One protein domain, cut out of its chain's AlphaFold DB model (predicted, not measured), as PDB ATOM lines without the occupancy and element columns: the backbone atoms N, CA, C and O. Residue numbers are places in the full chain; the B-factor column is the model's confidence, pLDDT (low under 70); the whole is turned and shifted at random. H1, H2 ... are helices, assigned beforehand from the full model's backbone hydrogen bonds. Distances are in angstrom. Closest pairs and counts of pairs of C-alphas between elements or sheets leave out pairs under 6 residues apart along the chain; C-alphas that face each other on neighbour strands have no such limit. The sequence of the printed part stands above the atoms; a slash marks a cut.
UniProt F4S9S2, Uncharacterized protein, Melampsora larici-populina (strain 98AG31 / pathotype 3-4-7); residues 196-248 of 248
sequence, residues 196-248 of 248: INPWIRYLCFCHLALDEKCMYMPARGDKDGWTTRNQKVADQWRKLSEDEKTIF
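What this domain is: This is residues 196 to 248 of the 248 residues of an uncharacterized protein of Melampsora larici-populina (strain 98AG31 / pathotype 3-4-7) (UniProt F4S9S2). One long helix, H4, makes the longest axis of the model, and the short helices H1, H2 and H3 follow one another along one side of it, with few contacts. Past the far end of H4 the chain folds back through the small helix H5, which packs on H1. The printed part has 53 residues with five named helices, H1 to H5 in order, and no named strand; the class is all helix. It is only just compact, close to loose, with a radius of gyration of the C-alphas of 11.5 A, and elongated, spanning 35 by 19 by 17 A.

How they stand to each other: H1, residues 198 to 205, and H4, residues 223 to 239, are the hubs, touching three helices each. They only just touch, with 3 pairs of C-alphas within 8 A, the closest those of Trp 199 and Trp 237, 7.7 A apart; H4 does so with residues 233 to 237 alone. They run opposite ways at a steep tilt of 67 degrees, only just short of about perpendicular. H1 and H2, residues 207 to 210, touch only at the corner by their link, closest at the C-alphas of Leu 203 and Ala 209, 5.8 A. H2 only just touches H4, at residues 233 to 236 alone, with 3 pairs within 8 A; the C-alphas of Ala 209 and Val 233 are closest, 5.8 A. H3, residues 212 to 215, only just touches H4, at residues 229 to 233 alone, also with 3 pairs; the C-alphas of Cys 214 and Arg 229 are closest, 6.4 A. H5, residues 242 to 246, touches H1, closest at the C-alphas of Pro 198 and Lys 245, 6.3 A. Every O i to N i+4 pair is within hydrogen-bond range in H1, H4 and H5; H2 and H3 are too short for such a pair.

Where its parts are: H1 begins at C-alpha 198 (614.072, 344.243, 475.273) and is 10.4 A long. H4 is 24.6 A long, from C-alpha 223 (637.806, 338.658, 470.112). H5 ends at C-alpha 246 (608.524, 346.943, 472.620).

The domain as a whole: The C-alphas of Gly 221 and Asp 243, the two farthest apart, are 36.3 A apart. The printed part has no cut and no long link. Residue 196 and residues 212 to 215 have pLDDT under 70.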
ATOM      1  N   ILE A 196     613.203 342.315 481.828       67.12
ATOM      2  CA  ILE A 196     614.124 341.663 480.918       67.12
ATOM      3  C   ILE A 196     614.283 342.684 479.812       67.12
ATOM      4  O   ILE A 196     613.303 343.045 479.167       67.12
ATOM      5  N   ASN A 197     615.490 343.226 479.700       84.06
ATOM      6  CA  ASN A 197     615.780 344.285 478.758       84.06
ATOM      7  C   ASN A 197     615.339 343.805 477.360       84.06
ATOM      8  O   ASN A 197     615.769 342.713 476.968       84.06
ATOM      9  N   PRO A 198     614.507 344.573 476.631       89.94
ATOM     10  CA  PRO A 198     614.072 344.243 475.273       89.94
ATOM     11  C   PRO A 198     615.219 343.780 474.370       89.94
ATOM     12  O   PRO A 198     615.098 342.810 473.627       89.94
ATOM     13  N   TRP A 199     616.398 344.383 474.541       89.94
ATOM     14  CA  TRP A 199     617.625 343.980 473.861       89.94
ATOM     15  C   TRP A 199     618.029 342.522 474.131       89.94
ATOM     16  O   TRP A 199     618.384 341.795 473.211       89.94
ATOM     17  N   ILE A 200     617.946 342.055 475.379       87.62
ATOM     18  CA  ILE A 200     618.284 340.669 475.737       87.62
ATOM     19  C   ILE A 200     617.283 339.694 475.112       87.62
ATOM     20  O   ILE A 200     617.683 338.655 474.595       87.62
ATOM     21  N   ARG A 201     615.988 340.034 475.096       88.38
ATOM     22  CA  ARG A 201     614.976 339.207 474.421       88.38
ATOM     23  C   ARG A 201     615.173 339.181 472.912       88.38
ATOM     24  O   ARG A 201     615.054 338.118 472.313       88.38
ATOM     25  N   TYR A 202     615.545 340.305 472.314       91.31
ATOM     26  CA  TYR A 202     615.908 340.368 470.905       91.31
ATOM     27  C   TYR A 202     617.084 339.447 470.570       91.31
ATOM     28  O   TYR A 202     616.980 338.655 469.638       91.31
ATOM     29  N   LEU A 203     618.155 339.471 471.369       88.69
ATOM     30  CA  LEU A 203     619.303 338.577 471.183       88.69
ATOM     31  C   LEU A 203     618.929 337.091 471.275       88.69
ATOM     32  O   LEU A 203     619.505 336.272 470.563       88.69
ATOM     33  N   CYS A 204     617.988 336.737 472.153       85.56
ATOM     34  CA  CYS A 204     617.594 335.347 472.378       85.56
ATOM     35  C   CYS A 204     616.547 334.822 471.389       85.56
ATOM     36  O   CYS A 204     616.540 333.624 471.117       85.56
ATOM     37  N   PHE A 205     615.642 335.675 470.896       86.81
ATOM     38  CA  PHE A 205     614.432 335.229 470.193       86.81
ATOM     39  C   PHE A 205     614.233 335.851 468.809       86.81
ATOM     40  O   PHE A 205     613.412 335.352 468.040       86.81
ATOM     41  N   CYS A 206     614.933 336.934 468.460       86.94
ATOM     42  CA  CYS A 206     614.741 337.539 467.150       86.94
ATOM     43  C   CYS A 206     615.424 336.708 466.064       86.94
ATOM     44  O   CYS A 206     616.640 336.533 466.079       86.94
ATOM     45  N   HIS A 207     614.647 336.281 465.068       86.31
ATOM     46  CA  HIS A 207     615.179 335.557 463.917       86.31
ATOM     47  C   HIS A 207     616.306 336.325 463.208       86.31
ATOM     48  O   HIS A 207     617.250 335.692 462.775       86.31
ATOM     49  N   LEU A 208     616.271 337.665 463.151       82.44
ATOM     50  CA  LEU A 208     617.328 338.476 462.526       82.44
ATOM     51  C   LEU A 208     618.662 338.383 463.279       82.44
ATOM     52  O   LEU A 208     619.718 338.285 462.658       82.44
ATOM     53  N   ALA A 209     618.606 338.377 464.614       80.25
ATOM     54  CA  ALA A 209     619.784 338.221 465.464       80.25
ATOM     55  C   ALA A 209     620.340 336.784 465.424       80.25
ATOM     56  O   ALA A 209     621.525 336.566 465.690       80.25
ATOM     57  N   LEU A 210     619.480 335.818 465.087       80.31
ATOM     58  CA  LEU A 210     619.786 334.391 464.988       80.31
ATOM     59  C   LEU A 210     620.044 333.911 463.550       80.31
ATOM     60  O   LEU A 210     620.427 332.757 463.373       80.31
ATOM     61  N   ASP A 211     619.842 334.764 462.544       80.56
ATOM     62  CA  ASP A 211     619.913 334.407 461.125       80.56
ATOM     63  C   ASP A 211     621.323 333.948 460.737       80.56
ATOM     64  O   ASP A 211     622.303 334.412 461.318       80.56
ATOM     65  N   GLU A 212     621.459 333.082 459.731       62.28
ATOM     66  CA  GLU A 212     622.700 332.357 459.392       62.28
ATOM     67  C   GLU A 212     623.927 333.275 459.222       62.28
ATOM     68  O   GLU A 212     625.045 332.931 459.614       62.28
ATOM     69  N   LYS A 213     623.717 334.501 458.723       65.12
ATOM     70  CA  LYS A 213     624.766 335.527 458.554       65.12
ATOM     71  C   LYS A 213     625.268 336.129 459.870       65.12
ATOM     72  O   LYS A 213     626.413 336.574 459.946       65.12
ATOM     73  N   CYS A 214     624.411 336.175 460.884       61.22
ATOM     74  CA  CYS A 214     624.736 336.574 462.250       61.22
ATOM     75  C   CYS A 214     625.015 335.358 463.140       61.22
ATOM     76  O   CYS A 214     625.595 335.530 464.207       61.22
ATOM     77  N   MET A 215     624.656 334.148 462.699       64.62
ATOM     78  CA  MET A 215     624.759 332.900 463.445       64.62
ATOM     79  C   MET A 215     626.184 332.367 463.532       64.62
ATOM     80  O   MET A 215     626.437 331.617 464.473       64.62
ATOM     81  N   TYR A 216     627.119 332.787 462.663       75.69
ATOM     82  CA  TYR A 216     628.541 332.458 462.827       75.69
ATOM     83  C   TYR A 216     628.969 332.851 464.244       75.69
ATOM     84  O   TYR A 216     629.094 334.034 464.567       75.69
ATOM     85  N   MET A 217     629.046 331.858 465.132       82.94
ATOM     86  CA  MET A 217     629.469 332.022 466.513       82.94
ATOM     87  C   MET A 217     630.982 331.975 466.462       82.94
ATOM     88  O   MET A 217     631.535 330.903 466.201       82.94
ATOM     89  N   PRO A 218     631.657 333.117 466.658       87.62
ATOM     90  CA  PRO A 218     633.104 333.133 466.671       87.62
ATOM     91  C   PRO A 218     633.592 332.190 467.767       87.62
ATOM     92  O   PRO A 218     632.932 332.010 468.801       87.62
ATOM     93  N   ALA A 219     634.753 331.575 467.557       90.69
ATOM     94  CA  ALA A 219     635.360 330.748 468.588       90.69
ATOM     95  C   ALA A 219     635.518 331.561 469.884       90.69
ATOM     96  O   ALA A 219     635.685 332.780 469.862       90.69
ATOM     97  N   ARG A 220     635.492 330.900 471.046       87.12
ATOM     98  CA  ARG A 220     635.555 331.586 472.352       87.12
ATOM     99  C   ARG A 220     636.797 332.487 472.514       87.12
ATOM    100  O   ARG A 220     636.757 333.417 473.312       87.12
ATOM    101  N   GLY A 221     637.874 332.217 471.772       91.56
ATOM    102  CA  GLY A 221     639.107 333.014 471.759       91.56
ATOM    103  C   GLY A 221     639.182 334.115 470.690       91.56
ATOM    104  O   GLY A 221     640.114 334.912 470.733       91.56
ATOM    105  N   ASP A 222     638.233 334.187 469.755       91.69
ATOM    106  CA  ASP A 222     638.255 335.139 468.637       91.69
ATOM    107  C   ASP A 222     637.560 336.458 469.008       91.69
ATOM    108  O   ASP A 222     636.366 336.662 468.774       91.69
ATOM    109  N   LYS A 223     638.316 337.360 469.641       92.31
ATOM    110  CA  LYS A 223     637.806 338.658 470.112       92.31
ATOM    111  C   LYS A 223     637.267 339.532 468.974       92.31
ATOM    112  O   LYS A 223     636.245 340.203 469.155       92.31
ATOM    113  N   ASP A 224     637.916 339.508 467.816       92.00
ATOM    114  CA  ASP A 224     637.564 340.364 466.681       92.00
ATOM    115  C   ASP A 224     636.282 339.876 466.003       92.00
ATOM    116  O   ASP A 224     635.388 340.675 465.689       92.00
ATOM    117  N   GLY A 225     636.124 338.555 465.879       90.38
ATOM    118  CA  GLY A 225     634.879 337.943 465.426       90.38
ATOM    119  C   GLY A 225     633.703 338.286 466.341       90.38
ATOM    120  O   GLY A 225     632.633 338.672 465.857       90.38
ATOM    121  N   TRP A 226     633.889 338.208 467.666       90.19
ATOM    122  CA  TRP A 226     632.845 338.565 468.640       90.19
ATOM    123  C   TRP A 226     632.456 340.037 468.556       90.19
ATOM    124  O   TRP A 226     631.266 340.362 468.570       90.19
ATOM    125  N   THR A 227     633.438 340.921 468.407       91.75
ATOM    126  CA  THR A 227     633.205 342.363 468.252       91.75
ATOM    127  C   THR A 227     632.413 342.653 466.979       91.75
ATOM    128  O   THR A 227     631.381 343.324 467.027       91.75
ATOM    129  N   THR A 228     632.824 342.065 465.854       90.50
ATOM    130  CA  THR A 228     632.155 342.228 464.555       90.50
ATOM    131  C   THR A 228     630.711 341.723 464.590       90.50
ATOM    132  O   THR A 228     629.807 342.383 464.072       90.50
ATOM    133  N   ARG A 229     630.460 340.567 465.219       88.62
ATOM    134  CA  ARG A 229     629.106 340.027 465.394       88.62
ATOM    135  C   ARG A 229     628.246 340.956 466.246       88.62
ATOM    136  O   ARG A 229     627.146 341.314 465.827       88.62
ATOM    137  N   ASN A 230     628.740 341.355 467.415       90.75
ATOM    138  CA  ASN A 230     627.995 342.207 468.338       90.75
ATOM    139  C   ASN A 230     627.646 343.552 467.700       90.75
ATOM    140  O   ASN A 230     626.520 344.018 467.855       90.75
ATOM    141  N   GLN A 231     628.568 344.127 466.922       91.19
ATOM    142  CA  GLN A 231     628.320 345.357 466.177       91.19
ATOM    143  C   GLN A 231     627.195 345.176 465.150       91.19
ATOM    144  O   GLN A 231     626.238 345.945 465.152       91.19
ATOM    145  N   LYS A 232     627.242 344.112 464.336       90.00
ATOM    146  CA  LYS A 232     626.195 343.822 463.340       90.00
ATOM    147  C   LYS A 232     624.813 343.652 463.972       90.00
ATOM    148  O   LYS A 232     623.839 344.210 463.470       90.00
ATOM    149  N   VAL A 233     624.721 342.899 465.067       91.19
ATOM    150  CA  VAL A 233     623.445 342.659 465.765       91.19
ATOM    151  C   VAL A 233     622.942 343.941 466.440       91.19
ATOM    152  O   VAL A 233     621.747 344.235 466.407       91.19
ATOM    153  N   ALA A 234     623.845 344.758 466.991       92.12
ATOM    154  CA  ALA A 234     623.494 346.063 467.544       92.12
ATOM    155  C   ALA A 234     622.969 347.022 466.466       92.12
ATOM    156  O   ALA A 234     621.977 347.714 466.695       92.12
ATOM    157  N   ASP A 235     623.578 347.040 465.281       92.50
ATOM    158  CA  ASP A 235     623.131 347.874 464.164       92.50
ATOM    159  C   ASP A 235     621.746 347.454 463.659       92.50
ATOM    160  O   ASP A 235     620.922 348.308 463.330       92.50
ATOM    161  N   GLN A 236     621.446 346.152 463.631       91.25
ATOM    162  CA  GLN A 236     620.107 345.656 463.299       91.25
ATOM    163  C   GLN A 236     619.064 346.083 464.336       91.25
ATOM    164  O   GLN A 236     618.003 346.575 463.963       91.25
ATOM    165  N   TRP A 237     619.377 345.986 465.629       93.56
ATOM    166  CA  TRP A 237     618.488 346.479 466.681       93.56
ATOM    167  C   TRP A 237     618.248 347.981 466.603       93.56
ATOM    168  O   TRP A 237     617.127 348.439 466.797       93.56
ATOM    169  N   ARG A 238     619.275 348.769 466.269       93.38
ATOM    170  CA  ARG A 238     619.121 350.219 466.073       93.38
ATOM    171  C   ARG A 238     618.191 350.559 464.910       93.38
ATOM    172  O   ARG A 238     617.524 351.585 464.989       93.38
ATOM    173  N   LYS A 239     618.129 349.714 463.876       94.38
ATOM    174  CA  LYS A 239     617.228 349.886 462.725       94.38
ATOM    175  C   LYS A 239     615.761 349.595 463.048       94.38
ATOM    176  O   LYS A 239     614.906 350.084 462.320       94.38
ATOM    177  N   LEU A 240     615.470 348.835 464.107       92.38
ATOM    178  CA  LEU A 240     614.095 348.605 464.547       92.38
ATOM    179  C   LEU A 240     613.477 349.888 465.107       92.38
ATOM    180  O   LEU A 240     614.118 350.646 465.851       92.38
ATOM    181  N   SER A 241     612.206 350.097 464.782       95.12
ATOM    182  CA  SER A 241     611.384 351.139 465.389       95.12
ATOM    183  C   SER A 241     611.168 350.877 466.881       95.12
ATOM    184  O   SER A 241     611.352 349.764 467.375       95.12
ATOM    185  N   GLU A 242     610.786 351.914 467.626       92.75
ATOM    186  CA  GLU A 242     610.537 351.774 469.065       92.75
ATOM    187  C   GLU A 242     609.369 350.817 469.345       92.75
ATOM    188  O   GLU A 242     609.453 349.990 470.250       92.75
ATOM    189  N   ASP A 243     608.335 350.851 468.500       92.69
ATOM    190  CA  ASP A 243     607.187 349.948 468.593       92.69
ATOM    191  C   ASP A 243     607.614 348.483 468.400       92.69
ATOM    192  O   ASP A 243     607.221 347.617 469.179       92.69
ATOM    193  N   GLU A 244     608.489 348.189 467.434       90.88
ATOM    194  CA  GLU A 244     609.022 346.834 467.228       90.88
ATOM    195  C   GLU A 244     609.901 346.370 468.390       90.88
ATOM    196  O   GLU A 244     609.841 345.207 468.788       90.88
ATOM    197  N   LYS A 245     610.695 347.278 468.970       92.31
ATOM    198  CA  LYS A 245     611.501 346.977 470.158       92.31
ATOM    199  C   LYS A 245     610.625 346.627 471.356       92.31
ATOM    200  O   LYS A 245     611.027 345.770 472.127       92.31
ATOM    201  N   THR A 246     609.438 347.224 471.492       89.06
ATOM    202  CA  THR A 246     608.524 346.943 472.620       89.06
ATOM    203  C   THR A 246     607.888 345.550 472.589       89.06
ATOM    204  O   THR A 246     607.388 345.089 473.616       89.06
ATOM    205  N   ILE A 247     607.904 344.873 471.434       88.19
ATOM    206  CA  ILE A 247     607.443 343.480 471.303       88.19
ATOM    207  C   ILE A 247     608.390 342.527 472.046       88.19
ATOM    208  O   ILE A 247     607.960 341.470 472.517       88.19
ATOM    209  N   PHE A 248     609.666 342.906 472.156       85.88
ATOM    210  CA  PHE A 248     610.679 342.185 472.913       85.88
ATOM    211  C   PHE A 248     610.632 342.639 474.370       85.88
ATOM    212  O   PHE A 248     610.327 341.779 475.223       85.88
TER     213      PHE A 248